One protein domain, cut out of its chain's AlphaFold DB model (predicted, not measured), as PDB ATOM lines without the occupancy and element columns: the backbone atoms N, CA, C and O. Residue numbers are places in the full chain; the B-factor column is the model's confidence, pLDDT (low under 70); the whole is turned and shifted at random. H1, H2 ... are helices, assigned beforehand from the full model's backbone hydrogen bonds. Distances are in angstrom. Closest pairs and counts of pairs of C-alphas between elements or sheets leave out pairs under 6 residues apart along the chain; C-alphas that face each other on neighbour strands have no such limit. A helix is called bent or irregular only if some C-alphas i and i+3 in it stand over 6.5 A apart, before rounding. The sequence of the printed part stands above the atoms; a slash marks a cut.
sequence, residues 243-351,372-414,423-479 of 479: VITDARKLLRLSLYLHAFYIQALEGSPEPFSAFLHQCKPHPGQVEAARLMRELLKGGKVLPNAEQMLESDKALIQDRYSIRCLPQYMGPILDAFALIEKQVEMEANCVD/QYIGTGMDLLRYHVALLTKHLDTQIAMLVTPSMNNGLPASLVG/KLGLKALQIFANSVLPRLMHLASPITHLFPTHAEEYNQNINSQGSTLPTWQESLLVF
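What this domain is: This is residues 243 to 351, 372 to 414 and 423 to 479 of the 479 residues of the protein "Aromatic amino acid lyase" of Klebsormidium nitens (UniProt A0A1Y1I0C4). Three long helices, H6, H7 and H8, lie side by side in a flat row with H7 in the middle, and H1 and H9 cover one face of that row, making an up-and-down bundle of five helices. H3, with the short H2 packed on it, crosses the beginning of H6, while loops around Glu 310 and Glu 457 make the two far ends of the longest axis. The printed part has 209 residues with nine named helices, H1 to H9 in chain order, and no named strand; the class is all helix. The whole is only just loose, close to compact, with a radius of gyration of the C-alphas of 20.4 A, and its outline is flat, with spans of 73 by 44 by 23 A.

Where its parts are: H1, residues 243 to 264, begins at C-alpha 243 (30.821, 38.919, 276.745) and is 30.9 A long. H2 is residues 274 to 278, H3 residues 283 to 295 with 18.3 A, H4 residues 305 to 308 and H5 residues 320 to 323. H6, residues 325 to 346, measures 31.8 A and is only just irregular: C-alphas 328 and 331 are 6.7 A apart. H7, residues 372 to 399, is the longest at 41.0 A and ends at C-alpha 399 (55.514, 23.911, 269.136). H8, residues 427 to 443, measures 25.3 A, and H9, residues 469 to 478, 14.1 A, ending at C-alpha 478 (43.375, 40.254, 278.289).

How they stand to each other: H7 is the hub, touching five helices. It touches H6 at a shallow tilt of 26 degrees, opposite ways, with C-alphas of Ile 339 and Gly 377 closest at 5.4 A. It touches H8 at 21 degrees, shallow and opposite ways, with Ala 386 and Met 441 closest at 5.5 A between C-alphas. H6 and H8 are apart. H1 touches H7, the same way at a shallow 20 degrees; the closest C-alphas, of Tyr 261 and Gln 395, are 6.6 A apart. H8 and H9 form a helical hairpin, their closest C-alphas, of Leu 440 and Ser 475, 6.2 A apart. H3 touches H6, at residues 325 to 334 of H6 alone, at a steep tilt of 65 degrees; the C-alphas of Gln 285 and Gly 330 come closest, at 3.8 A. H2 touches H3, closest at the C-alphas of His 277 and Val 286, 5.4 A. H5 only just touches H7, with 3 pairs of C-alphas within 8 A, the closest those of Ser 321 and His 391 at 6.7 A, and H4 touches no helix. Every O i to N i+4 pair is within hydrogen-bond range in H1, H2, H3 and H7, against 16 of 18 in H6, 11 of 13 in H8 and 3 of 6 in H9; H4 and H5 are too short for such a pair.

The domain as a whole: The C-alphas farthest apart, of Glu 310 and Glu 457, are 74.1 A apart. Residues 352 to 371 are not printed, with 11.7 A between C-alphas 351 and 372, nor are 415 to 422, with 8.1 A between C-alphas 414 and 423. The links H4 to H5 and H8 to H9 are long. The model's pLDDT is under 70 at residues 303 to 315 and 469 to 479.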
ATOM      1  N   VAL A 243      29.721  39.759 276.244       92.62
ATOM      2  CA  VAL A 243      30.821  38.919 276.745       92.62
ATOM      3  C   VAL A 243      30.749  37.511 276.145       92.62
ATOM      4  O   VAL A 243      31.737  37.012 275.614       92.62
ATOM      5  N   ILE A 244      29.575  36.881 276.154       92.19
ATOM      6  CA  ILE A 244      29.357  35.560 275.551       92.19
ATOM      7  C   ILE A 244      29.588  35.592 274.042       92.19
ATOM      8  O   ILE A 244      30.199  34.676 273.490       92.19
ATOM      9  N   THR A 245      29.123  36.643 273.363       92.25
ATOM     10  CA  THR A 245      29.306  36.786 271.915       92.25
ATOM     11  C   THR A 245      30.786  36.817 271.543       92.25
ATOM     12  O   THR A 245      31.189  36.154 270.583       92.25
ATOM     13  N   ASP A 246      31.607  37.534 272.308       90.25
ATOM     14  CA  ASP A 246      33.053  37.570 272.095       90.25
ATOM     15  C   ASP A 246      33.725  36.261 272.517       90.25
ATOM     16  O   ASP A 246      34.482  35.686 271.731       90.25
ATOM     17  N   ALA A 247      33.367  35.700 273.673       92.00
ATOM     18  CA  ALA A 247      33.873  34.407 274.124       92.00
ATOM     19  C   ALA A 247      33.605  33.291 273.097       92.00
ATOM     20  O   ALA A 247      34.466  32.444 272.857       92.00
ATOM     21  N   ARG A 248      32.451  33.306 272.418       91.69
ATOM     22  CA  ARG A 248      32.113  32.354 271.350       91.69
ATOM     23  C   ARG A 248      33.047  32.484 270.144       91.69
ATOM     24  O   ARG A 248      33.427  31.475 269.547       91.69
ATOM     25  N   LYS A 249      33.436  33.709 269.767       90.50
ATOM     26  CA  LYS A 249      34.425  33.934 268.694       90.50
ATOM     27  C   LYS A 249      35.777  33.346 269.088       90.50
ATOM     28  O   LYS A 249      36.394  32.661 268.276       90.50
ATOM     29  N   LEU A 250      36.194  33.559 270.334       90.69
ATOM     30  CA  LEU A 250      37.459  33.058 270.873       90.69
ATOM     31  C   LEU A 250      37.483  31.527 270.979       90.69
ATOM     32  O   LEU A 250      38.464  30.901 270.590       90.69
ATOM     33  N   LEU A 251      36.377  30.913 271.403       94.31
ATOM     34  CA  LEU A 251      36.194  29.461 271.414       94.31
ATOM     35  C   LEU A 251      36.275  28.852 270.005       94.31
ATOM     36  O   LEU A 251      36.871  27.798 269.805       94.31
ATOM     37  N   ARG A 252      35.694  29.510 268.999       92.69
ATOM     38  CA  ARG A 252      35.824  29.062 267.604       92.69
ATOM     39  C   ARG A 252      37.263  29.197 267.120       92.69
ATOM     40  O   ARG A 252      37.797  28.257 266.539       92.69
ATOM     41  N   LEU A 253      37.893  30.344 267.373       94.12
ATOM     42  CA  LEU A 253      39.284  30.591 267.004       94.12
ATOM     43  C   LEU A 253      40.220  29.554 267.634       94.12
ATOM     44  O   LEU A 253      41.095  29.037 266.946       94.12
ATOM     45  N   SER A 254      40.013  29.193 268.901       95.19
ATOM     46  CA  SER A 254      40.854  28.208 269.577       95.19
ATOM     47  C   SER A 254      40.770  26.820 268.940       95.19
ATOM     48  O   SER A 254      41.802  26.173 268.791       95.19
ATOM     49  N   LEU A 255      39.592  26.381 268.485       95.25
ATOM     50  CA  LEU A 255      39.439  25.121 267.747       95.25
ATOM     51  C   LEU A 255      40.237  25.133 266.433       95.25
ATOM     52  O   LEU A 255      40.948  24.171 266.141       95.25
ATOM     53  N   TYR A 256      40.194  26.238 265.676       95.38
ATOM     54  CA  TYR A 256      41.034  26.401 264.481       95.38
ATOM     55  C   TYR A 256      42.527  26.381 264.823       95.38
ATOM     56  O   TYR A 256      43.302  25.697 264.156       95.38
ATOM     57  N   LEU A 257      42.938  27.086 265.880       95.94
ATOM     58  CA  LEU A 257      44.329  27.105 266.331       95.94
ATOM     59  C   LEU A 257      44.798  25.710 266.747       95.94
ATOM     60  O   LEU A 257      45.875  25.292 266.335       95.94
ATOM     61  N   HIS A 258      43.986  24.947 267.481       97.06
ATOM     62  CA  HIS A 258      44.294  23.556 267.805       97.06
ATOM     63  C   HIS A 258      44.463  22.692 266.554       97.06
ATOM     64  O   HIS A 258      45.419  21.922 266.486       97.06
ATOM     65  N   ALA A 259      43.599  22.842 265.546       95.56
ATOM     66  CA  ALA A 259      43.754  22.130 264.280       95.56
ATOM     67  C   ALA A 259      45.048  22.512 263.547       95.56
ATOM     68  O   ALA A 259      45.715  21.637 262.995       95.56
ATOM     69  N   PHE A 260      45.447  23.788 263.569       94.62
ATOM     70  CA  PHE A 260      46.740  24.212 263.028       94.62
ATOM     71  C   PHE A 260      47.916  23.652 263.823       94.62
ATOM     72  O   PHE A 260      48.871  23.172 263.218       94.62
ATOM     73  N   TYR A 261      47.851  23.660 265.155       94.12
ATOM     74  CA  TYR A 261      48.905  23.104 265.998       94.12
ATOM     75  C   TYR A 261      49.075  21.608 265.778       94.12
ATOM     76  O   TYR A 261      50.202  21.152 265.629       94.12
ATOM     77  N   ILE A 262      47.976  20.858 265.694       93.94
ATOM     78  CA  ILE A 262      48.020  19.422 265.418       93.94
ATOM     79  C   ILE A 262      48.681  19.168 264.066       93.94
ATOM     80  O   ILE A 262      49.587  18.353 263.998       93.94
ATOM     81  N   GLN A 263      48.319  19.903 263.013       92.56
ATOM     82  CA  GLN A 263      48.961  19.733 261.705       92.56
ATOM     83  C   GLN A 263      50.441  20.139 261.706       92.56
ATOM     84  O   GLN A 263      51.272  19.458 261.110       92.56
ATOM     85  N   ALA A 264      50.795  21.233 262.386       92.19
ATOM     86  CA  ALA A 264      52.178  21.701 262.480       92.19
ATOM     87  C   ALA A 264      53.070  20.730 263.266       92.19
ATOM     88  O   ALA A 264      54.239  20.562 262.935       92.19
ATOM     89  N   LEU A 265      52.503  20.083 264.284       90.69
ATOM     90  CA  LEU A 265      53.138  19.021 265.058       90.69
ATOM     91  C   LEU A 265      53.007  17.654 264.376       90.69
ATOM     92  O   LEU A 265      53.460  16.666 264.936       90.69
ATOM     93  N   GLU A 266      52.376  17.583 263.205       89.44
ATOM     94  CA  GLU A 266      52.050  16.343 262.503       89.44
ATOM     95  C   GLU A 266      51.294  15.326 263.389       89.44
ATOM     96  O   GLU A 266      51.448  14.130 263.233       89.44
ATOM     97  N   GLY A 267      50.460  15.761 264.333       88.81
ATOM     98  CA  GLY A 267      49.742  14.874 265.256       88.81
ATOM     99  C   GLY A 267      48.778  13.898 264.567       88.81
ATOM    100  O   GLY A 267      48.276  14.153 263.468       88.81
ATOM    101  N   SER A 268      48.492  12.784 265.242       88.44
ATOM    102  CA  SER A 268      47.604  11.722 264.766       88.44
ATOM    103  C   SER A 268      46.130  12.158 264.779       88.44
ATOM    104  O   SER A 268      45.673  12.792 265.737       88.44
ATOM    105  N   PRO A 269      45.329  11.777 263.762       90.00
ATOM    106  CA  PRO A 269      43.888  12.012 263.757       90.00
ATOM    107  C   PRO A 269      43.100  10.967 264.572       90.00
ATOM    108  O   PRO A 269      41.912  11.157 264.839       90.00
ATOM    109  N   GLU A 270      43.733   9.856 264.965       91.62
ATOM    110  CA  GLU A 270      43.095   8.738 265.674       91.62
ATOM    111  C   GLU A 270      42.357   9.146 266.964       91.62
ATOM    112  O   GLU A 270      41.225   8.685 267.156       91.62
ATOM    113  N   PRO A 271      42.896  10.050 267.815       94.81
ATOM    114  CA  PRO A 271      42.221  10.484 269.036       94.81
ATOM    115  C   PRO A 271      40.857  11.139 268.826       94.81
ATOM    116  O   PRO A 271      40.116  11.273 269.793       94.81
ATOM    117  N   PHE A 272      40.533  11.547 267.593       96.19
ATOM    118  CA  PHE A 272      39.260  12.169 267.233       96.19
ATOM    119  C   PHE A 272      38.257  11.168 266.643       96.19
ATOM    120  O   PHE A 272      37.185  11.580 266.199       96.19
ATOM    121  N   SER A 273      38.572   9.868 266.595       96.19
ATOM    122  CA  SER A 273      37.700   8.818 266.052       96.19
ATOM    123  C   SER A 273      36.301   8.836 266.676       96.19
ATOM    124  O   SER A 273      36.144   8.873 267.895       96.19
ATOM    125  N   ALA A 274      35.261   8.748 265.840       97.44
ATOM    126  CA  ALA A 274      33.873   8.745 266.305       97.44
ATOM    127  C   ALA A 274      33.597   7.622 267.322       97.44
ATOM    128  O   ALA A 274      32.907   7.861 268.309       97.44
ATOM    129  N   PHE A 275      34.193   6.440 267.129       97.94
ATOM    130  CA  PHE A 275      34.022   5.293 268.021       97.94
ATOM    131  C   PHE A 275      34.481   5.595 269.456       97.94
ATOM    132  O   PHE A 275      33.747   5.330 270.405       97.94
ATOM    133  N   LEU A 276      35.653   6.225 269.630       97.88
ATOM    134  CA  LEU A 276      36.184   6.566 270.959       97.88
ATOM    135  C   LEU A 276      35.216   7.456 271.743       97.88
ATOM    136  O   LEU A 276      35.012   7.259 272.941       97.88
ATOM    137  N   HIS A 277      34.602   8.427 271.067       98.31
ATOM    138  CA  HIS A 277      33.705   9.377 271.720       98.31
ATOM    139  C   HIS A 277      32.270   8.861 271.838       98.31
ATOM    140  O   HIS A 277      31.573   9.279 272.753       98.31
ATOM    141  N   GLN A 278      31.852   7.897 271.016       97.75
ATOM    142  CA  GLN A 278      30.621   7.130 271.248       97.75
ATOM    143  C   GLN A 278      30.725   6.259 272.508       97.75
ATOM    144  O   GLN A 278      29.753   6.135 273.245       97.75
ATOM    145  N   CYS A 279      31.914   5.730 272.818       98.25
ATOM    146  CA  CYS A 279      32.167   4.988 274.058       98.25
ATOM    147  C   CYS A 279      32.163   5.870 275.324       98.25
ATOM    148  O   CYS A 279      32.060   5.346 276.432       98.25
ATOM    149  N   LYS A 280      32.265   7.201 275.187       98.12
ATOM    150  CA  LYS A 280      32.128   8.174 276.286       98.12
ATOM    151  C   LYS A 280      31.359   9.421 275.803       98.12
ATOM    152  O   LYS A 280      31.984  10.455 275.549       98.12
ATOM    153  N   PRO A 281      30.024   9.336 275.656       97.88
ATOM    154  CA  PRO A 281      29.241  10.251 274.824       97.88
ATOM    155  C   PRO A 281      28.780  11.520 275.561       97.88
ATOM    156  O   PRO A 281      27.602  11.867 275.536       97.88
ATOM    157  N   HIS A 282      29.694  12.236 276.223       98.62
ATOM    158  CA  HIS A 282      29.371  13.593 276.685       98.62
ATOM    159  C   HIS A 282      29.149  14.502 275.461       98.62
ATOM    160  O   HIS A 282      30.003  14.475 274.567       98.62
ATOM    161  N   PRO A 283      28.061  15.298 275.390       98.31
ATOM    162  CA  PRO A 283      27.702  16.045 274.183       98.31
ATOM    163  C   PRO A 283      28.837  16.926 273.652       98.31
ATOM    164  O   PRO A 283      29.255  16.760 272.506       98.31
ATOM    165  N   GLY A 284      29.427  17.769 274.502       98.12
ATOM    166  CA  GLY A 284      30.555  18.610 274.122       98.12
ATOM    167  C   GLY A 284      31.784  17.808 273.699       98.12
ATOM    168  O   GLY A 284      32.499  18.214 272.788       98.12
ATOM    169  N   GLN A 285      32.050  16.647 274.308       98.56
ATOM    170  CA  GLN A 285      33.193  15.809 273.916       98.56
ATOM    171  C   GLN A 285      33.003  15.240 272.505       98.56
ATOM    172  O   GLN A 285      33.932  15.249 271.694       98.56
ATOM    173  N   VAL A 286      31.805  14.727 272.215       98.50
ATOM    174  CA  VAL A 286      31.448  14.195 270.894       98.50
ATOM    175  C   VAL A 286      31.537  15.298 269.842       98.50
ATOM    176  O   VAL A 286      32.099  15.072 268.767       98.50
ATOM    177  N   GLU A 287      31.050  16.491 270.175       98.06
ATOM    178  CA  GLU A 287      31.087  17.647 269.288       98.06
ATOM    179  C   GLU A 287      32.512  18.143 269.030       98.06
ATOM    180  O   GLU A 287      32.898  18.311 267.875       98.06
ATOM    181  N   ALA A 288      33.334  18.301 270.070       98.00
ATOM    182  CA  ALA A 288      34.731  18.701 269.922       98.00
ATOM    183  C   ALA A 288      35.489  17.735 268.999       98.00
ATOM    184  O   ALA A 288      36.221  18.160 268.106       98.00
ATOM    185  N   ALA A 289      35.268  16.429 269.152       98.19
ATOM    186  CA  ALA A 289      35.857  15.438 268.266       98.19
ATOM    187  C   ALA A 289      35.337  15.532 266.828       98.19
ATOM    188  O   ALA A 289      36.118  15.405 265.888       98.19
ATOM    189  N   ARG A 290      34.027  15.745 266.642       97.94
ATOM    190  CA  ARG A 290      33.423  15.932 265.316       97.94
ATOM    191  C   ARG A 290      34.036  17.130 264.600       97.94
ATOM    192  O   ARG A 290      34.495  16.970 263.471       97.94
ATOM    193  N   LEU A 291      34.111  18.275 265.275       96.94
ATOM    194  CA  LEU A 291      34.713  19.500 264.750       96.94
ATOM    195  C   LEU A 291      36.185  19.287 264.388       96.94
ATOM    196  O   LEU A 291      36.601  19.649 263.294       96.94
ATOM    197  N   MET A 292      36.967  18.629 265.247       96.94
ATOM    198  CA  MET A 292      38.371  18.345 264.940       96.94
ATOM    199  C   MET A 292      38.543  17.410 263.739       96.94
ATOM    200  O   MET A 292      39.416  17.657 262.909       96.94
ATOM    201  N   ARG A 293      37.697  16.379 263.581       95.62
ATOM    202  CA  ARG A 293      37.714  15.534 262.371       95.62
ATOM    203  C   ARG A 293      37.448  16.345 261.102       95.62
ATOM    204  O   ARG A 293      38.060  16.075 260.074       95.62
ATOM    205  N   GLU A 294      36.540  17.315 261.165       95.38
ATOM    206  CA  GLU A 294      36.237  18.196 260.033       95.38
ATOM    207  C   GLU A 294      37.393  19.147 259.727       95.38
ATOM    208  O   GLU A 294      37.809  19.242 258.574       95.38
ATOM    209  N   LEU A 295      37.955  19.792 260.751       94.88
ATOM    210  CA  LEU A 295      39.044  20.759 260.608       94.88
ATOM    211  C   LEU A 295      40.365  20.131 260.143       94.88
ATOM    212  O   LEU A 295      41.156  20.799 259.482       94.88
ATOM    213  N   LEU A 296      40.615  18.862 260.477       93.56
ATOM    214  CA  LEU A 296      41.826  18.136 260.073       93.56
ATOM    215  C   LEU A 296      41.693  17.447 258.707       93.56
ATOM    216  O   LEU A 296      42.671  16.904 258.187       93.56
ATOM    217  N   LYS A 297      40.499  17.443 258.102       90.44
ATOM    218  CA  LYS A 297      40.263  16.774 256.819       90.44
ATOM    219  C   LYS A 297      41.106  17.417 255.711       90.44
ATOM    220  O   LYS A 297      40.949  18.591 255.403       90.44
ATOM    221  N   GLY A 298      41.960  16.616 255.068       82.19
ATOM    222  CA  GLY A 298      42.859  17.077 253.999       82.19
ATOM    223  C   GLY A 298      44.116  17.804 254.493       82.19
ATOM    224  O   GLY A 298      44.891  18.282 253.668       82.19
ATOM    225  N   GLY A 299      44.320  17.884 255.810       81.19
ATOM    226  CA  GLY A 299      45.512  18.457 256.429       81.19
ATOM    227  C   GLY A 299      46.706  17.503 256.458       81.19
ATOM    228  O   GLY A 299      46.567  16.291 256.279       81.19
ATOM    229  N   LYS A 300      47.897  18.051 256.728       79.00
ATOM    230  CA  LYS A 300      49.107  17.256 256.978       79.00
ATOM    231  C   LYS A 300      49.051  16.705 258.407       79.00
ATOM    232  O   LYS A 300      49.216  17.459 259.358       79.00
ATOM    233  N   VAL A 301      48.796  15.410 258.547       76.50
ATOM    234  CA  VAL A 301      48.729  14.684 259.828       76.50
ATOM    235  C   VAL A 301      49.551  13.406 259.718       76.50
ATOM    236  O   VAL A 301      49.624  12.840 258.622       76.50
ATOM    237  N   LEU A 302      50.167  12.940 260.811       70.06
ATOM    238  CA  LEU A 302      50.801  11.622 260.800       70.06
ATOM    239  C   LEU A 302      49.715  10.555 260.615       70.06
ATOM    240  O   LEU A 302      48.726  10.545 261.361       70.06
ATOM    241  N   PRO A 303      49.859   9.656 259.629       62.38
ATOM    242  CA  PRO A 303      48.999   8.492 259.541       62.38
ATOM    243  C   PRO A 303      49.288   7.522 260.699       62.38
ATOM    244  O   PRO A 303      50.231   7.700 261.461       62.38
ATOM    245  N   ASN A 304      48.403   6.536 260.838       59.25
ATOM    246  CA  ASN A 304      48.283   5.540 261.911       59.25
ATOM    247  C   ASN A 304      49.571   5.062 262.637       59.25
ATOM    248  O   ASN A 304      50.683   5.068 262.118       59.25
ATOM    249  N   ALA A 305      49.377   4.529 263.850       60.50
ATOM    250  CA  ALA A 305      50.438   4.018 264.727       60.50
ATOM    251  C   ALA A 305      51.394   2.996 264.069       60.50
ATOM    252  O   ALA A 305      52.545   2.882 264.487       60.50
ATOM    253  N   GLU A 306      50.951   2.282 263.029       56.78
ATOM    254  CA  GLU A 306      51.774   1.336 262.265       56.78
ATOM    255  C   GLU A 306      52.934   2.021 261.525       56.78
ATOM    256  O   GLU A 306      54.039   1.490 261.523       56.78
ATOM    257  N   GLN A 307      52.733   3.225 260.981       55.69
ATOM    258  CA  GLN A 307      53.800   3.995 260.322       55.69
ATOM    259  C   GLN A 307      54.754   4.661 261.325       55.69
ATOM    260  O   GLN A 307      55.899   4.965 260.995       55.69
ATOM    261  N   MET A 308      54.320   4.854 262.575       57.31
ATOM    262  CA  MET A 308      55.179   5.390 263.638       57.31
ATOM    263  C   MET A 308      56.206   4.367 264.141       57.31
ATOM    264  O   MET A 308      57.261   4.766 264.628       57.31
ATOM    265  N   LEU A 309      55.933   3.066 263.985       56.34
ATOM    266  CA  LEU A 309      56.858   1.982 264.345       56.34
ATOM    267  C   LEU A 309      58.114   1.940 263.458       56.34
ATOM    268  O   LEU A 309      59.121   1.378 263.872       56.34
ATOM    269  N   GLU A 310      58.079   2.552 262.271       56.97
ATOM    270  CA  GLU A 310      59.228   2.635 261.355       56.97
ATOM    271  C   GLU A 310      60.217   3.761 261.729       56.97
ATOM    272  O   GLU A 310      61.280   3.897 261.123       56.97
ATOM    273  N   SER A 311      59.889   4.571 262.744       56.88
ATOM    274  CA  SER A 311      60.698   5.690 263.224       56.88
ATOM    275  C   SER A 311      61.213   5.436 264.642       56.88
ATOM    276  O   SER A 311      60.490   5.621 265.619       56.88
ATOM    277  N   ASP A 312      62.510   5.144 264.781       55.62
ATOM    278  CA  ASP A 312      63.201   4.985 266.081       55.62
ATOM    279  C   ASP A 312      63.168   6.246 266.981       55.62
ATOM    280  O   ASP A 312      63.674   6.239 268.105       55.62
ATOM    281  N   LYS A 313      62.610   7.366 266.495       54.72
ATOM    282  CA  LYS A 313      62.583   8.668 267.183       54.72
ATOM    283  C   LYS A 313      61.178   9.191 267.492       54.72
ATOM    284  O   LYS A 313      61.076  10.227 268.150       54.72
ATOM    285  N   ALA A 314      60.112   8.531 267.038       61.31
ATOM    286  CA  ALA A 314      58.748   9.023 267.214       61.31
ATOM    287  C   ALA A 314      58.063   8.391 268.439       61.31
ATOM    288  O   ALA A 314      58.149   7.189 268.679       61.31
ATOM    289  N   LEU A 315      57.367   9.207 269.238       64.69
ATOM    290  CA  LEU A 315      56.509   8.686 270.304       64.69
ATOM    291  C   LEU A 315      55.342   7.918 269.678       64.69
ATOM    292  O   LEU A 315      54.666   8.454 268.812       64.69
ATOM    293  N   ILE A 316      55.038   6.722 270.187       70.44
ATOM    294  CA  ILE A 316      53.895   5.902 269.728       70.44
ATOM    295  C   ILE A 316      52.552   6.637 269.904       70.44
ATOM    296  O   ILE A 316      51.562   6.321 269.250       70.44
ATOM    297  N   GLN A 317      52.492   7.604 270.823       80.19
ATOM    298  CA  GLN A 317      51.284   8.359 271.128       80.19
ATOM    299  C   GLN A 317      51.581   9.847 271.253       80.19
ATOM    300  O   GLN A 317      52.525  10.245 271.943       80.19
ATOM    301  N   ASP A 318      50.675  10.663 270.721       89.31
ATOM    302  CA  ASP A 318      50.666  12.091 271.001       89.31
ATOM    303  C   ASP A 318      50.496  12.376 272.498       89.31
ATOM    304  O   ASP A 318      49.849  11.634 273.261       89.31
ATOM    305  N   ARG A 319      51.053  13.518 272.913       93.62
ATOM    306  CA  ARG A 319      50.880  14.069 274.260       93.62
ATOM    307  C   ARG A 319      49.414  14.444 274.506       93.62
ATOM    308  O   ARG A 319      48.636  14.675 273.582       93.62
ATOM    309  N   TYR A 320      49.031  14.528 275.779       97.31
ATOM    310  CA  TYR A 320      47.628  14.692 276.187       97.31
ATOM    311  C   TYR A 320      46.978  15.978 275.682       97.31
ATOM    312  O   TYR A 320      45.784  15.981 275.406       97.31
ATOM    313  N   SER A 321      47.740  17.054 275.515       95.94
ATOM    314  CA  SER A 321      47.236  18.300 274.937       95.94
ATOM    315  C   SER A 321      46.702  18.113 273.509       95.94
ATOM    316  O   SER A 321      45.821  18.862 273.108       95.94
ATOM    317  N   ILE A 322      47.149  17.105 272.756       95.00
ATOM    318  CA  ILE A 322      46.536  16.711 271.476       95.00
ATOM    319  C   ILE A 322      45.509  15.601 271.714       95.00
ATOM    320  O   ILE A 322      44.326  15.758 271.422       95.00
ATOM    321  N   ARG A 323      45.951  14.485 272.301       96.38
ATOM    322  CA  ARG A 323      45.170  13.242 272.361       96.38
ATOM    323  C   ARG A 323      43.930  13.305 273.253       96.38
ATOM    324  O   ARG A 323      42.965  12.591 273.005       96.38
ATOM    325  N   CYS A 324      43.947  14.145 274.281       98.31
ATOM    326  CA  CYS A 324      42.821  14.338 275.193       98.31
ATOM    327  C   CYS A 324      42.015  15.607 274.870       98.31
ATOM    328  O   CYS A 324      41.198  16.023 275.693       98.31
ATOM    329  N   LEU A 325      42.246  16.249 273.712       98.50
ATOM    330  CA  LEU A 325      41.598  17.516 273.362       98.50
ATOM    331  C   LEU A 325      40.070  17.425 273.434       98.50
ATOM    332  O   LEU A 325      39.495  18.274 274.111       98.50
ATOM    333  N   PRO A 326      39.385  16.425 272.843       98.50
ATOM    334  CA  PRO A 326      37.926  16.378 272.919       98.50
ATOM    335  C   PRO A 326      37.409  16.227 274.352       98.50
ATOM    336  O   PRO A 326      36.406  16.829 274.719       98.50
ATOM    337  N   GLN A 327      38.102  15.446 275.183       98.69
ATOM    338  CA  GLN A 327      37.744  15.217 276.583       98.69
ATOM    339  C   GLN A 327      37.936  16.482 277.428       98.69
ATOM    340  O   GLN A 327      37.157  16.712 278.350       98.69
ATOM    341  N   TYR A 328      38.951  17.293 277.119       98.62
ATOM    342  CA  TYR A 328      39.206  18.573 277.782       98.62
ATOM    343  C   TYR A 328      38.233  19.667 277.319       98.62
ATOM    344  O   TYR A 328      37.676  20.395 278.137       98.62
ATOM    345  N   MET A 329      37.989  19.745 276.009       97.94
ATOM    346  CA  MET A 329      37.089  20.721 275.394       97.94
ATOM    347  C   MET A 329      35.615  20.432 275.670       97.94
ATOM    348  O   MET A 329      34.812  21.358 275.667       97.94
ATOM    349  N   GLY A 330      35.244  19.178 275.933       98.25
ATOM    350  CA  GLY A 330      33.846  18.791 276.110       98.25
ATOM    351  C   GLY A 330      33.108  19.591 277.187       98.25
ATOM    352  O   GLY A 330      32.152  20.283 276.847       98.25
ATOM    353  N   PRO A 331      33.580  19.597 278.446       98.38
ATOM    354  CA  PRO A 331      32.974  20.406 279.502       98.38
ATOM    355  C   PRO A 331      32.979  21.915 279.217       98.38
ATOM    356  O   PRO A 331      32.091  22.617 279.687       98.38
ATOM    357  N   ILE A 332      33.954  22.422 278.449       97.81
ATOM    358  CA  ILE A 332      33.991  23.832 278.022       97.81
ATOM    359  C   ILE A 332      32.822  24.111 277.069       97.81
ATOM    360  O   ILE A 332      32.069  25.052 277.295       97.81
ATOM    361  N   LEU A 333      32.630  23.278 276.041       97.62
ATOM    362  CA  LEU A 333      31.521  23.428 275.094       97.62
ATOM    363  C   LEU A 333      30.153  23.282 275.777       97.62
ATOM    364  O   LEU A 333      29.257  24.088 275.529       97.62
ATOM    365  N   ASP A 334      30.013  22.302 276.673       98.25
ATOM    366  CA  ASP A 334      28.778  22.086 277.435       98.25
ATOM    367  C   ASP A 334      28.450  23.295 278.332       98.25
ATOM    368  O   ASP A 334      27.296  23.726 278.402       98.25
ATOM    369  N   ALA A 335      29.458  23.889 278.981       96.94
ATOM    370  CA  ALA A 335      29.275  25.075 279.810       96.94
ATOM    371  C   ALA A 335      28.871  26.307 278.989       96.94
ATOM    372  O   ALA A 335      27.944  27.011 279.379       96.94
ATOM    373  N   PHE A 336      29.510  26.547 277.839       96.69
ATOM    374  CA  PHE A 336      29.123  27.640 276.940       96.69
ATOM    375  C   PHE A 336      27.657  27.518 276.510       96.69
ATOM    376  O   PHE A 336      26.912  28.489 276.620       96.69
ATOM    377  N   ALA A 337      27.217  26.324 276.099       96.44
ATOM    378  CA  ALA A 337      25.831  26.088 275.699       96.44
ATOM    379  C   ALA A 337      24.831  26.328 276.846       96.44
ATOM    380  O   ALA A 337      23.763  26.909 276.637       96.44
ATOM    381  N   LEU A 338      25.176  25.909 278.069       97.50
ATOM    382  CA  LEU A 338      24.358  26.160 279.256       97.50
ATOM    383  C   LEU A 338      24.233  27.661 279.554       97.50
ATOM    384  O   LEU A 338      23.122  28.155 279.748       97.50
ATOM    385  N   ILE A 339      25.362  28.367 279.582       96.94
ATOM    386  CA  ILE A 339      25.433  29.791 279.928       96.94
ATOM    387  C   ILE A 339      24.695  30.629 278.878       96.94
ATOM    388  O   ILE A 339      23.902  31.493 279.238       96.94
ATOM    389  N   GLU A 340      24.885  30.333 277.590       96.38
ATOM    390  CA  GLU A 340      24.164  30.980 276.486       96.38
ATOM    391  C   GLU A 340      22.648  30.872 276.659       96.38
ATOM    392  O   GLU A 340      21.940  31.876 276.595       96.38
ATOM    393  N   LYS A 341      22.153  29.667 276.959       97.44
ATOM    394  CA  LYS A 341      20.728  29.431 277.206       97.44
ATOM    395  C   LYS A 341      20.211  30.220 278.411       97.44
ATOM    396  O   LYS A 341      19.093  30.724 278.370       97.44
ATOM    397  N   GLN A 342      20.986  30.291 279.492       97.94
ATOM    398  CA  GLN A 342      20.596  31.003 280.712       97.94
ATOM    399  C   GLN A 342      20.538  32.518 280.493       97.94
ATOM    400  O   GLN A 342      19.569  33.147 280.904       97.94
ATOM    401  N   VAL A 343      21.528  33.092 279.807       96.81
ATOM    402  CA  VAL A 343      21.567  34.528 279.491       96.81
ATOM    403  C   VAL A 343      20.451  34.922 278.524       96.81
ATOM    404  O   VAL A 343      19.757  35.911 278.751       96.81
ATOM    405  N   GLU A 344      20.208  34.125 277.480       97.62
ATOM    406  CA  GLU A 344      19.099  34.391 276.559       97.62
ATOM    407  C   GLU A 344      17.732  34.263 277.251       97.62
ATOM    408  O   GLU A 344      16.836  35.069 277.001       97.62
ATOM    409  N   MET A 345      17.573  33.305 278.171       98.25
ATOM    410  CA  MET A 345      16.362  33.199 278.992       98.25
ATOM    411  C   MET A 345      16.155  34.456 279.843       98.25
ATOM    412  O   MET A 345      15.065  35.023 279.823       98.25
ATOM    413  N   GLU A 346      17.197  34.925 280.534       98.25
ATOM    414  CA  GLU A 346      17.132  36.126 281.372       98.25
ATOM    415  C   GLU A 346      16.691  37.362 280.568       98.25
ATOM    416  O   GLU A 346      15.945  38.197 281.068       98.25
ATOM    417  N   ALA A 347      17.082  37.469 279.289       97.69
ATOM    418  CA  ALA A 347      16.706  38.601 278.425       97.69
ATOM    419  C   ALA A 347      15.205  38.651 278.090       97.69
ATOM    420  O   ALA A 347      14.703  39.653 277.573       97.69
ATOM    421  N   ASN A 348      14.499  37.563 278.389       97.94
ATOM    422  CA  ASN A 348      13.079  37.361 278.145       97.94
ATOM    423  C   ASN A 348      12.279  37.173 279.445       97.94
ATOM    424  O   ASN A 348      11.104  36.811 279.398       97.94
ATOM    425  N   CYS A 349      12.903  37.411 280.603       97.00
ATOM    426  CA  CYS A 349      12.247  37.386 281.904       97.00
ATOM    427  C   CYS A 349      11.557  38.721 282.224       97.00
ATOM    428  O   CYS A 349      11.901  39.775 281.690       97.00
ATOM    429  N   VAL A 350      10.605  38.670 283.161       96.81
ATOM    430  CA  VAL A 350      10.147  39.858 283.895       96.81
ATOM    431  C   VAL A 350      10.808  39.839 285.262       96.81
ATOM    432  O   VAL A 350      10.553  38.956 286.086       96.81
ATOM    433  N   ASP A 351      11.690  40.801 285.456       95.50
ATOM    434  CA  ASP A 351      12.706  40.858 286.501       95.50
ATOM    435  C   ASP A 351      12.500  42.036 287.468       95.50
ATOM    436  O   ASP A 351      13.349  42.283 288.320       95.50
ATOM    437  N   GLN A 372      21.110  35.878 289.772       97.69
ATOM    438  CA  GLN A 372      22.021  34.803 290.188       97.69
ATOM    439  C   GLN A 372      22.530  33.960 289.007       97.69
ATOM    440  O   GLN A 372      23.701  33.569 288.992       97.69
ATOM    441  N   TYR A 373      21.675  33.699 288.009       97.62
ATOM    442  CA  TYR A 373      22.066  32.992 286.784       97.62
ATOM    443  C   TYR A 373      23.139  33.755 286.005       97.62
ATOM    444  O   TYR A 373      24.082  33.143 285.509       97.62
ATOM    445  N   ILE A 374      23.049  35.087 285.967       96.50
ATOM    446  CA  ILE A 374      24.045  35.931 285.309       96.50
ATOM    447  C   ILE A 374      25.369  35.897 286.078       96.50
ATOM    448  O   ILE A 374      26.401  35.571 285.494       96.50
ATOM    449  N   GLY A 375      25.352  36.142 287.393       95.06
ATOM    450  CA  GLY A 375      26.571  36.126 288.211       95.06
ATOM    451  C   GLY A 375      27.318  34.789 288.142       95.06
ATOM    452  O   GLY A 375      28.501  34.740 287.800       95.06
ATOM    453  N   THR A 376      26.618  33.684 288.412       96.00
ATOM    454  CA  THR A 376      27.227  32.342 288.408       96.00
ATOM    455  C   THR A 376      27.622  31.881 287.006       96.00
ATOM    456  O   THR A 376      28.682  31.276 286.838       96.00
ATOM    457  N   GLY A 377      26.822  32.214 285.989       95.88
ATOM    458  CA  GLY A 377      27.138  31.933 284.593       95.88
ATOM    459  C   GLY A 377      28.408  32.645 284.133       95.88
ATOM    460  O   GLY A 377      29.246  32.036 283.473       95.88
ATOM    461  N   MET A 378      28.610  33.906 284.526       95.19
ATOM    462  CA  MET A 378      29.818  34.656 284.170       95.19
ATOM    463  C   MET A 378      31.059  34.198 284.939       95.19
ATOM    464  O   MET A 378      32.142  34.167 284.358       95.19
ATOM    465  N   ASP A 379      30.933  33.778 286.201       95.06
ATOM    466  CA  ASP A 379      32.028  33.110 286.925       95.06
ATOM    467  C   ASP A 379      32.462  31.818 286.219       95.06
ATOM    468  O   ASP A 379      33.654  31.602 285.975       95.06
ATOM    469  N   LEU A 380      31.490  30.997 285.816       95.19
ATOM    470  CA  LEU A 380      31.745  29.762 285.085       95.19
ATOM    471  C   LEU A 380      32.361  30.034 283.701       95.19
ATOM    472  O   LEU A 380      33.314  29.359 283.307       95.19
ATOM    473  N   LEU A 381      31.885  31.059 282.985       94.88
ATOM    474  CA  LEU A 381      32.435  31.455 281.688       94.88
ATOM    475  C   LEU A 381      33.913  31.846 281.798       94.88
ATOM    476  O   LEU A 381      34.737  31.324 281.044       94.88
ATOM    477  N   ARG A 382      34.271  32.719 282.753       92.69
ATOM    478  CA  ARG A 382      35.668  33.147 282.958       92.69
ATOM    479  C   ARG A 382      36.576  31.962 283.271       92.69
ATOM    480  O   ARG A 382      37.666  31.862 282.709       92.69
ATOM    481  N   TYR A 383      36.108  31.037 284.107       94.44
ATOM    482  CA  TYR A 383      36.822  29.799 284.404       94.44
ATOM    483  C   TYR A 383      37.108  28.976 283.139       94.44
ATOM    484  O   TYR A 383      38.254  28.593 282.894       94.44
ATOM    485  N   HIS A 384      36.103  28.751 282.290       95.44
ATOM    486  CA  HIS A 384      36.281  27.969 281.065       95.44
ATOM    487  C   HIS A 384      37.133  28.673 280.001       95.44
ATOM    488  O   HIS A 384      37.913  28.009 279.318       95.44
ATOM    489  N   VAL A 385      37.062  30.003 279.896       93.38
ATOM    490  CA  VAL A 385      37.963  30.793 279.038       93.38
ATOM    491  C   VAL A 385      39.419  30.673 279.514       93.38
ATOM    492  O   VAL A 385      40.333  30.492 278.704       93.38
ATOM    493  N   ALA A 386      39.663  30.685 280.826       93.00
ATOM    494  CA  ALA A 386      41.005  30.487 281.371       93.00
ATOM    495  C   ALA A 386      41.538  29.060 281.122       93.00
ATOM    496  O   ALA A 386      42.699  28.896 280.740       93.00
ATOM    497  N   LEU A 387      40.690  28.030 281.249       95.06
ATOM    498  CA  LEU A 387      41.040  26.656 280.860       95.06
ATOM    499  C   LEU A 387      41.413  26.560 279.374       95.06
ATOM    500  O   LEU A 387      42.444  25.982 279.030       95.06
ATOM    501  N   LEU A 388      40.623  27.188 278.499       94.25
ATOM    502  CA  LEU A 388      40.910  27.243 277.068       94.25
ATOM    503  C   LEU A 388      42.279  27.883 276.787       94.25
ATOM    504  O   LEU A 388      43.087  27.327 276.042       94.25
ATOM    505  N   THR A 389      42.571  29.009 277.441       92.19
ATOM    506  CA  THR A 389      43.867  29.697 277.328       92.19
ATOM    507  C   THR A 389      45.018  28.785 277.748       92.19
ATOM    508  O   THR A 389      46.023  28.672 277.048       92.19
ATOM    509  N   LYS A 390      44.873  28.090 278.882       95.94
ATOM    510  CA  LYS A 390      45.897  27.179 279.407       95.94
ATOM    511  C   LYS A 390      46.182  26.021 278.450       95.94
ATOM    512  O   LYS A 390      47.324  25.568 278.327       95.94
ATOM    513  N   HIS A 391      45.151  25.536 277.762       97.62
ATOM    514  CA  HIS A 391      45.306  24.495 276.755       97.62
ATOM    515  C   HIS A 391      46.070  25.002 275.531       97.62
ATOM    516  O   HIS A 391      46.994  24.320 275.091       97.62
ATOM    517  N   LEU A 392      45.753  26.202 275.033       96.25
ATOM    518  CA  LEU A 392      46.486  26.847 273.934       96.25
ATOM    519  C   LEU A 392      47.960  27.086 274.284       96.25
ATOM    520  O   LEU A 392      48.836  26.741 273.493       96.25
ATOM    521  N   ASP A 393      48.249  27.586 275.486       96.88
ATOM    522  CA  ASP A 393      49.620  27.806 275.964       96.88
ATOM    523  C   ASP A 393      50.450  26.512 275.966       96.88
ATOM    524  O   ASP A 393      51.598  26.481 275.517       96.88
ATOM    525  N   THR A 394      49.826  25.391 276.345       96.62
ATOM    526  CA  THR A 394      50.471  24.071 276.273       96.62
ATOM    527  C   THR A 394      50.824  23.685 274.828       96.62
ATOM    528  O   THR A 394      51.867  23.074 274.600       96.62
ATOM    529  N   GLN A 395      49.999  24.052 273.837       96.06
ATOM    530  CA  GLN A 395      50.323  23.824 272.419       96.06
ATOM    531  C   GLN A 395      51.500  24.683 271.966       96.06
ATOM    532  O   GLN A 395      52.410  24.176 271.312       96.06
ATOM    533  N   ILE A 396      51.514  25.963 272.353       96.94
ATOM    534  CA  ILE A 396      52.610  26.890 272.051       96.94
ATOM    535  C   ILE A 396      53.919  26.351 272.626       96.94
ATOM    536  O   ILE A 396      54.919  26.281 271.911       96.94
ATOM    537  N   ALA A 397      53.908  25.917 273.890       97.12
ATOM    538  CA  ALA A 397      55.074  25.358 274.561       97.12
ATOM    539  C   ALA A 397      55.625  24.121 273.839       97.12
ATOM    540  O   ALA A 397      56.842  23.994 273.696       97.12
ATOM    541  N   MET A 398      54.754  23.236 273.344       95.81
ATOM    542  CA  MET A 398      55.196  22.106 272.529       95.81
ATOM    543  C   MET A 398      55.806  22.589 271.218       95.81
ATOM    544  O   MET A 398      56.939  22.228 270.936       95.81
ATOM    545  N   LEU A 399      55.115  23.454 270.470       95.31
ATOM    546  CA  LEU A 399      55.514  23.911 269.136       95.31
ATOM    547  C   LEU A 399      56.911  24.556 269.099       95.31
ATOM    548  O   LEU A 399      57.701  24.314 268.188       95.31
ATOM    549  N   VAL A 400      57.251  25.350 270.113       96.44
ATOM    550  CA  VAL A 400      58.539  26.059 270.198       96.44
ATOM    551  C   VAL A 400      59.689  25.214 270.761       96.44
ATOM    552  O   VAL A 400      60.832  25.686 270.771       96.44
ATOM    553  N   THR A 401      59.415  23.989 271.221       95.75
ATOM    554  CA  THR A 401      60.379  23.125 271.915       95.75
ATOM    555  C   THR A 401      60.802  21.945 271.028       95.75
ATOM    556  O   THR A 401      60.002  21.032 270.830       95.75
ATOM    557  N   PRO A 402      62.068  21.877 270.558       93.00
ATOM    558  CA  PRO A 402      62.539  20.833 269.633       93.00
ATOM    559  C   PRO A 402      62.306  19.392 270.091       93.00
ATOM    560  O   PRO A 402      62.049  18.506 269.284       93.00
ATOM    561  N   SER A 403      62.369  19.139 271.401       91.00
ATOM    562  CA  SER A 403      62.122  17.808 271.971       91.00
ATOM    563  C   SER A 403      60.643  17.397 271.976       91.00
ATOM    564  O   SER A 403      60.307  16.313 272.457       91.00
ATOM    565  N   MET A 404      59.745  18.260 271.495       89.62
ATOM    566  CA  MET A 404      58.295  18.062 271.522       89.62
ATOM    567  C   MET A 404      57.588  18.435 270.211       89.62
ATOM    568  O   MET A 404      56.374  18.266 270.146       89.62
ATOM    569  N   ASN A 405      58.300  18.946 269.197       90.12
ATOM    570  CA  ASN A 405      57.692  19.605 268.034       90.12
ATOM    571  C   ASN A 405      57.939  18.926 266.678       90.12
ATOM    572  O   ASN A 405      57.763  19.565 265.643       90.12
ATOM    573  N   ASN A 406      58.376  17.665 266.689       85.50
ATOM    574  CA  ASN A 406      58.543  16.828 265.497       85.50
ATOM    575  C   ASN A 406      59.399  17.463 264.382       85.50
ATOM    576  O   ASN A 406      59.092  17.367 263.199       85.50
ATOM    577  N   GLY A 407      60.524  18.075 264.767       86.62
ATOM    578  CA  GLY A 407      61.552  18.543 263.827       86.62
ATOM    579  C   GLY A 407      61.472  20.026 263.468       86.62
ATOM    580  O   GLY A 407      62.298  20.506 262.691       86.62
ATOM    581  N   LEU A 408      60.535  20.776 264.056       90.50
ATOM    582  CA  LEU A 408      60.498  22.228 263.905       90.50
ATOM    583  C   LEU A 408      61.688  22.902 264.630       90.50
ATOM    584  O   LEU A 408      62.110  22.452 265.703       90.50
ATOM    585  N   PRO A 409      62.221  24.024 264.104       92.31
ATOM    586  CA  PRO A 409      63.319  24.749 264.743       92.31
ATOM    587  C   PRO A 409      62.984  25.230 266.159       92.31
ATOM    588  O   PRO A 409      61.844  25.583 266.471       92.31
ATOM    589  N   ALA A 410      64.008  25.325 267.014       93.38
ATOM    590  CA  ALA A 410      63.867  25.877 268.360       93.38
ATOM    591  C   ALA A 410      63.281  27.292 268.311       93.38
ATOM    592  O   ALA A 410      63.730  28.125 267.527       93.38
ATOM    593  N   SER A 411      62.279  27.570 269.150       95.50
ATOM    594  CA  SER A 411      61.578  28.862 269.161       95.50
ATOM    595  C   SER A 411      61.021  29.286 267.792       95.50
ATOM    596  O   SER A 411      60.793  30.475 267.581       95.50
ATOM    597  N   LEU A 412      60.797  28.336 266.874       94.56
ATOM    598  CA  LEU A 412      60.296  28.578 265.517       94.56
ATOM    599  C   LEU A 412      61.113  29.631 264.762       94.56
ATOM    600  O   LEU A 412      60.573  30.490 264.064       94.56
ATOM    601  N   VAL A 413      62.437  29.585 264.932       92.75
ATOM    602  CA  VAL A 413      63.359  30.416 264.158       92.75
ATOM    603  C   VAL A 413      63.165  30.116 262.672       92.75
ATOM    604  O   VAL A 413      63.324  28.981 262.226       92.75
ATOM    605  N   GLY A 414      62.805  31.145 261.905       85.94
ATOM    606  CA  GLY A 414      62.673  31.036 260.459       85.94
ATOM    607  C   GLY A 414      64.041  30.916 259.795       85.94
ATOM    608  O   GLY A 414      64.898  31.781 259.968       85.94
ATOM    609  N   LYS A 423      69.241  34.792 265.346       88.75
ATOM    610  CA  LYS A 423      67.786  34.954 265.424       88.75
ATOM    611  C   LYS A 423      67.222  34.149 266.593       88.75
ATOM    612  O   LYS A 423      67.518  32.973 266.763       88.75
ATOM    613  N   LEU A 424      66.337  34.779 267.363       90.69
ATOM    614  CA  LEU A 424      65.694  34.166 268.535       90.69
ATOM    615  C   LEU A 424      64.265  33.668 268.262       90.69
ATOM    616  O   LEU A 424      63.627  33.116 269.161       90.69
ATOM    617  N   GLY A 425      63.763  33.862 267.039       93.69
ATOM    618  CA  GLY A 425      62.427  33.435 266.626       93.69
ATOM    619  C   GLY A 425      61.337  34.049 267.505       93.69
ATOM    620  O   GLY A 425      61.375  35.233 267.832       93.69
ATOM    621  N   LEU A 426      60.384  33.223 267.926       96.25
ATOM    622  CA  LEU A 426      59.232  33.610 268.742       96.25
ATOM    623  C   LEU A 426      59.480  33.503 270.253       96.25
ATOM    624  O   LEU A 426      58.536  33.526 271.037       96.25
ATOM    625  N   LYS A 427      60.742  33.423 270.694       95.88
ATOM    626  CA  LYS A 427      61.088  33.286 272.119       95.88
ATOM    627  C   LYS A 427      60.474  34.389 272.990       95.88
ATOM    628  O   LYS A 427      59.882  34.096 274.023       95.88
ATOM    629  N   ALA A 428      60.581  35.649 272.567       96.69
ATOM    630  CA  ALA A 428      60.008  36.777 273.307       96.69
ATOM    631  C   ALA A 428      58.470  36.764 273.298       96.69
ATOM    632  O   ALA A 428      57.849  37.104 274.302       96.69
ATOM    633  N   LEU A 429      57.855  36.313 272.199       96.06
ATOM    634  CA  LEU A 429      56.402  36.178 272.103       96.06
ATOM    635  C   LEU A 429      55.875  35.090 273.049       96.06
ATOM    636  O   LEU A 429      54.850  35.290 273.691       96.06
ATOM    637  N   GLN A 430      56.602  33.979 273.202       97.12
ATOM    638  CA  GLN A 430      56.273  32.962 274.202       97.12
ATOM    639  C   GLN A 430      56.346  33.534 275.627       97.12
ATOM    640  O   GLN A 430      55.449  33.294 276.424       97.12
ATOM    641  N   ILE A 431      57.375  34.327 275.952       97.62
ATOM    642  CA  ILE A 431      57.477  34.985 277.269       97.62
ATOM    643  C   ILE A 431      56.278  35.911 277.508       97.62
ATOM    644  O   ILE A 431      55.714  35.912 278.601       97.62
ATOM    645  N   PHE A 432      55.868  36.667 276.487       95.31
ATOM    646  CA  PHE A 432      54.679  37.511 276.563       95.31
ATOM    647  C   PHE A 432      53.413  36.686 276.838       95.31
ATOM    648  O   PHE A 432      52.714  36.978 277.808       95.31
ATOM    649  N   ALA A 433      53.161  35.618 276.072       93.62
ATOM    650  CA  ALA A 433      52.025  34.716 276.298       93.62
ATOM    651  C   ALA A 433      52.028  34.131 277.727       93.62
ATOM    652  O   ALA A 433      51.020  34.197 278.435       93.62
ATOM    653  N   ASN A 434      53.198  33.697 278.205       94.75
ATOM    654  CA  ASN A 434      53.396  33.171 279.557       94.75
ATOM    655  C   ASN A 434      53.153  34.216 280.662       94.75
ATOM    656  O   ASN A 434      52.936  33.840 281.811       94.75
ATOM    657  N   SER A 435      53.203  35.517 280.352       93.25
ATOM    658  CA  SER A 435      52.851  36.593 281.293       93.25
ATOM    659  C   SER A 435      51.342  36.866 281.346       93.25
ATOM    660  O   SER A 435      50.822  37.274 282.385       93.25
ATOM    661  N   VAL A 436      50.631  36.598 280.246       90.19
ATOM    662  CA  VAL A 436      49.183  36.809 280.114       90.19
ATOM    663  C   VAL A 436      48.408  35.676 280.790       90.19
ATOM    664  O   VAL A 436      47.476  35.940 281.553       90.19
ATOM    665  N   LEU A 437      48.819  34.419 280.587       90.69
ATOM    666  CA  LEU A 437      48.104  33.253 281.113       90.69
ATOM    667  C   LEU A 437      47.885  33.299 282.644       90.69
ATOM    668  O   LEU A 437      46.741  33.133 283.073       90.69
ATOM    669  N   PRO A 438      48.896  33.547 283.503       90.88
ATOM    670  CA  PRO A 438      48.686  33.601 284.951       90.88
ATOM    671  C   PRO A 438      47.727  34.716 285.373       90.88
ATOM    672  O   PRO A 438      46.979  34.547 286.335       90.88
ATOM    673  N   ARG A 439      47.709  35.838 284.639       88.38
ATOM    674  CA  ARG A 439      46.774  36.939 284.883       88.38
ATOM    675  C   ARG A 439      45.337  36.525 284.567       88.38
ATOM    676  O   ARG A 439      44.461  36.771 285.389       88.38
ATOM    677  N   LEU A 440      45.100  35.845 283.443       86.88
ATOM    678  CA  LEU A 440      43.781  35.292 283.106       86.88
ATOM    679  C   LEU A 440      43.313  34.265 284.140       86.88
ATOM    680  O   LEU A 440      42.175  34.319 284.596       86.88
ATOM    681  N   MET A 441      44.210  33.376 284.572       88.88
ATOM    682  CA  MET A 441      43.911  32.401 285.626       88.88
ATOM    683  C   MET A 441      43.544  33.079 286.954       88.88
ATOM    684  O   MET A 441      42.664  32.596 287.658       88.88
ATOM    685  N   HIS A 442      44.190  34.198 287.298       89.62
ATOM    686  CA  HIS A 442      43.851  34.976 288.488       89.62
ATOM    687  C   HIS A 442      42.463  35.630 288.373       89.62
ATOM    688  O   HIS A 442      41.647  35.494 289.285       89.62
ATOM    689  N   LEU A 443      42.173  36.276 287.237       87.00
ATOM    690  CA  LEU A 443      40.886  36.937 286.962       87.00
ATOM    691  C   LEU A 443      39.701  35.958 286.853       87.00
ATOM    692  O   LEU A 443      38.546  36.336 287.064       87.00
ATOM    693  N   ALA A 444      39.978  34.685 286.575       90.38
ATOM    694  CA  ALA A 444      38.986  33.616 286.566       90.38
ATOM    695  C   ALA A 444      38.497  33.191 287.964       90.38
ATOM    696  O   ALA A 444      37.624  32.330 288.064       90.38
ATOM    697  N   SER A 445      39.030  33.779 289.040       90.69
ATOM    698  CA  SER A 445      38.513  33.547 290.391       90.69
ATOM    699  C   SER A 445      37.039  33.985 290.480       90.69
ATOM    700  O   SER A 445      36.706  35.071 289.993       90.69
ATOM    701  N   PRO A 446      36.147  33.170 291.073       91.94
ATOM    702  CA  PRO A 446      34.727  33.499 291.163       91.94
ATOM    703  C   PRO A 446      34.494  34.697 292.088       91.94
ATOM    704  O   PRO A 446      35.149  34.811 293.121       91.94
ATOM    705  N   ILE A 447      33.536  35.564 291.759       91.50
ATOM    706  CA  ILE A 447      33.150  36.714 292.592       91.50
ATOM    707  C   ILE A 447      31.842  36.468 293.345       91.50
ATOM    708  O   ILE A 447      31.634  37.046 294.410       91.50
ATOM    709  N   THR A 448      30.982  35.560 292.871       93.88
ATOM    710  CA  THR A 448      29.649  35.365 293.461       93.88
ATOM    711  C   THR A 448      29.669  34.803 294.876       93.88
ATOM    712  O   THR A 448      28.649  34.840 295.548       93.88
ATOM    713  N   HIS A 449      30.794  34.256 295.346       93.69
ATOM    714  CA  HIS A 449      30.948  33.777 296.725       93.69
ATOM    715  C   HIS A 449      31.427  34.869 297.698       93.69
ATOM    716  O   HIS A 449      31.448  34.643 298.904       93.69
ATOM    717  N   LEU A 450      31.813  36.039 297.179       94.88
ATOM    718  CA  LEU A 450      32.333  37.178 297.941       94.88
ATOM    719  C   LEU A 450      31.268  38.259 298.175       94.88
ATOM    720  O   LEU A 450      31.604  39.399 298.493       94.88
ATOM    721  N   PHE A 451      29.988  37.930 297.990       95.38
ATOM    722  CA  PHE A 451      28.911  38.893 298.176       95.38
ATOM    723  C   PHE A 451      28.879  39.418 299.627       95.38
ATOM    724  O   PHE A 451      28.978  38.636 300.577       95.38
ATOM    725  N   PRO A 452      28.726  40.737 299.840       95.75
ATOM    726  CA  PRO A 452      28.611  41.291 301.182       95.75
ATOM    727  C   PRO A 452      27.232  40.970 301.769       95.75
ATOM    728  O   PRO A 452      26.205  41.336 301.199       95.75
ATOM    729  N   THR A 453      27.201  40.331 302.939       97.25
ATOM    730  CA  THR A 453      25.962  39.929 303.638       97.25
ATOM    731  C   THR A 453      25.262  41.078 304.370       97.25
ATOM    732  O   THR A 453      24.147  40.925 304.858       97.25
ATOM    733  N   HIS A 454      25.916  42.235 304.464       96.25
ATOM    734  CA  HIS A 454      25.444  43.423 305.180       96.25
ATOM    735  C   HIS A 454      24.991  44.545 304.229       96.25
ATOM    736  O   HIS A 454      24.930  45.710 304.626       96.25
ATOM    737  N   ALA A 455      24.747  44.231 302.953       94.75
ATOM    738  CA  ALA A 455      24.334  45.220 301.963       94.75
ATOM    739  C   ALA A 455      22.945  45.795 302.283       94.75
ATOM    740  O   ALA A 455      22.039  45.055 302.667       94.75
ATOM    741  N   GLU A 456      22.814  47.115 302.108       93.56
ATOM    742  CA  GLU A 456      21.576  47.887 302.294       93.56
ATOM    743  C   GLU A 456      20.844  47.522 303.594       93.56
ATOM    744  O   GLU A 456      19.785  46.906 303.581       93.56
ATOM    745  N   GLU A 457      21.472  47.836 304.732       92.62
ATOM    746  CA  GLU A 457      20.902  47.604 306.070       92.62
ATOM    747  C   GLU A 457      20.484  46.141 306.325       92.62
ATOM    748  O   GLU A 457      19.509  45.872 307.022       92.62
ATOM    749  N   TYR A 458      21.238  45.181 305.774       93.12
ATOM    750  CA  TYR A 458      20.963  43.737 305.841       93.12
ATOM    751  C   TYR A 458      19.683  43.280 305.123       93.12
ATOM    752  O   TYR A 458      19.352  42.093 305.181       93.12
ATOM    753  N   ASN A 459      18.986  44.161 304.402       92.56
ATOM    754  CA  ASN A 459      17.861  43.763 303.557       92.56
ATOM    755  C   ASN A 459      18.348  42.957 302.338       92.56
ATOM    756  O   ASN A 459      17.735  41.961 301.965       92.56
ATOM    757  N   GLN A 460      19.500  43.322 301.764       95.62
ATOM    758  CA  GLN A 460      20.118  42.637 300.617       95.62
ATOM    759  C   GLN A 460      21.215  41.661 301.072       95.62
ATOM    760  O   GLN A 460      22.333  41.643 300.551       95.62
ATOM    761  N   ASN A 461      20.891  40.852 302.084       95.50
ATOM    762  CA  ASN A 461      21.824  39.931 302.738       95.50
ATOM    763  C   ASN A 461      22.296  38.755 301.867       95.50
ATOM    764  O   ASN A 461      23.225  38.054 302.264       95.50
ATOM    765  N   ILE A 462      21.698  38.577 300.689       96.94
ATOM    766  CA  ILE A 462      22.213  37.799 299.562       96.94
ATOM    767  C   ILE A 462      22.149  38.664 298.303       96.94
ATOM    768  O   ILE A 462      21.225  39.459 298.132       96.94
ATOM    769  N   ASN A 463      23.135  38.527 297.422       96.69
ATOM    770  CA  ASN A 463      23.172  39.246 296.153       96.69
ATOM    771  C   ASN A 463      24.077  38.533 295.144       96.69
ATOM    772  O   ASN A 463      24.971  37.782 295.527       96.69
ATOM    773  N   SER A 464      23.813  38.738 293.851       96.06
ATOM    774  CA  SER A 464      24.422  37.916 292.798       96.06
ATOM    775  C   SER A 464      25.834  38.338 292.404       96.06
ATOM    776  O   SER A 464      26.545  37.545 291.791       96.06
ATOM    777  N   GLN A 465      26.223  39.587 292.686       94.56
ATOM    778  CA  GLN A 465      27.420  40.223 292.123       94.56
ATOM    779  C   GLN A 465      27.458  40.206 290.581       94.56
ATOM    780  O   GLN A 465      28.515  40.411 289.983       94.56
ATOM    781  N   GLY A 466      26.303  40.027 289.926       90.06
ATOM    782  CA  GLY A 466      26.166  39.931 288.472       90.06
ATOM    783  C   GLY A 466      26.506  41.208 287.699       90.06
ATOM    784  O   GLY A 466      26.475  41.208 286.485       90.06
ATOM    785  N   SER A 467      26.847  42.313 288.347       80.75
ATOM    786  CA  SER A 467      27.062  43.597 287.654       80.75
ATOM    787  C   SER A 467      28.459  44.153 287.870       80.75
ATOM    788  O   SER A 467      28.741  45.304 287.548       80.75
ATOM    789  N   THR A 468      29.354  43.331 288.418       70.81
ATOM    790  CA  THR A 468      30.743  43.676 288.725       70.81
ATOM    791  C   THR A 468      31.619  43.635 287.460       70.81
ATOM    792  O   THR A 468      32.568  42.858 287.330       70.81
ATOM    793  N   LEU A 469      31.292  44.527 286.515       57.66
ATOM    794  CA  LEU A 469      31.906  44.709 285.191       57.66
ATOM    795  C   LEU A 469      33.435  44.652 285.117       57.66
ATOM    796  O   LEU A 469      33.923  44.047 284.153       57.66
ATOM    797  N   PRO A 470      34.210  45.242 286.057       51.66
ATOM    798  CA  PRO A 470      35.665  45.269 285.932       51.66
ATOM    799  C   PRO A 470      36.284  43.872 285.847       51.66
ATOM    800  O   PRO A 470      37.386  43.724 285.344       51.66
ATOM    801  N   THR A 471      35.581  42.818 286.264       54.41
ATOM    802  CA  THR A 471      36.108  41.450 286.181       54.41
ATOM    803  C   THR A 471      35.841  40.763 284.835       54.41
ATOM    804  O   THR A 471      36.587  39.859 284.459       54.41
ATOM    805  N   TRP A 472      34.818  41.160 284.068       53.22
ATOM    806  CA  TRP A 472      34.337  40.368 282.918       53.22
ATOM    807  C   TRP A 472      34.925  40.824 281.590       53.22
ATOM    808  O   TRP A 472      35.487  40.012 280.855       53.22
ATOM    809  N   GLN A 473      34.859  42.128 281.311       52.66
ATOM    810  CA  GLN A 473      35.469  42.689 280.107       52.66
ATOM    811  C   GLN A 473      36.991  42.704 280.207       52.66
ATOM    812  O   GLN A 473      37.651  42.408 279.222       52.66
ATOM    813  N   GLU A 474      37.566  42.963 281.385       55.84
ATOM    814  CA  GLU A 474      39.025  42.916 281.545       55.84
ATOM    815  C   GLU A 474      39.576  41.501 281.329       55.84
ATOM    816  O   GLU A 474      40.659  41.358 280.773       55.84
ATOM    817  N   SER A 475      38.818  40.454 281.674       49.69
ATOM    818  CA  SER A 475      39.217  39.070 281.386       49.69
ATOM    819  C   SER A 475      39.208  38.756 279.891       49.69
ATOM    820  O   SER A 475      40.107  38.071 279.416       49.69
ATOM    821  N   LEU A 476      38.226  39.266 279.141       52.38
ATOM    822  CA  LEU A 476      38.165  39.077 277.689       52.38
ATOM    823  C   LEU A 476      39.099  40.003 276.908       52.38
ATOM    824  O   LEU A 476      39.543  39.616 275.844       52.38
ATOM    825  N   LEU A 477      39.403  41.202 277.410       50.56
ATOM    826  CA  LEU A 477      40.366  42.126 276.794       50.56
ATOM    827  C   LEU A 477      41.818  41.675 276.998       50.56
ATOM    828  O   LEU A 477      42.705  42.100 276.262       50.56
ATOM    829  N   VAL A 478      42.072  40.881 278.042       49.28
ATOM    830  CA  VAL A 478      43.375  40.254 278.289       49.28
ATOM    831  C   VAL A 478      43.537  38.960 277.473       49.28
ATOM    832  O   VAL A 478      44.676  38.570 277.220       49.28
ATOM    833  N   PHE A 479      42.437  38.314 277.070       37.06
ATOM    834  CA  PHE A 479      42.436  37.186 276.130       37.06
ATOM    835  C   PHE A 479      42.599  37.695 274.693       37.06
ATOM    836  O   PHE A 479      43.368  37.061 273.935       37.06
TER     837      PHE A 479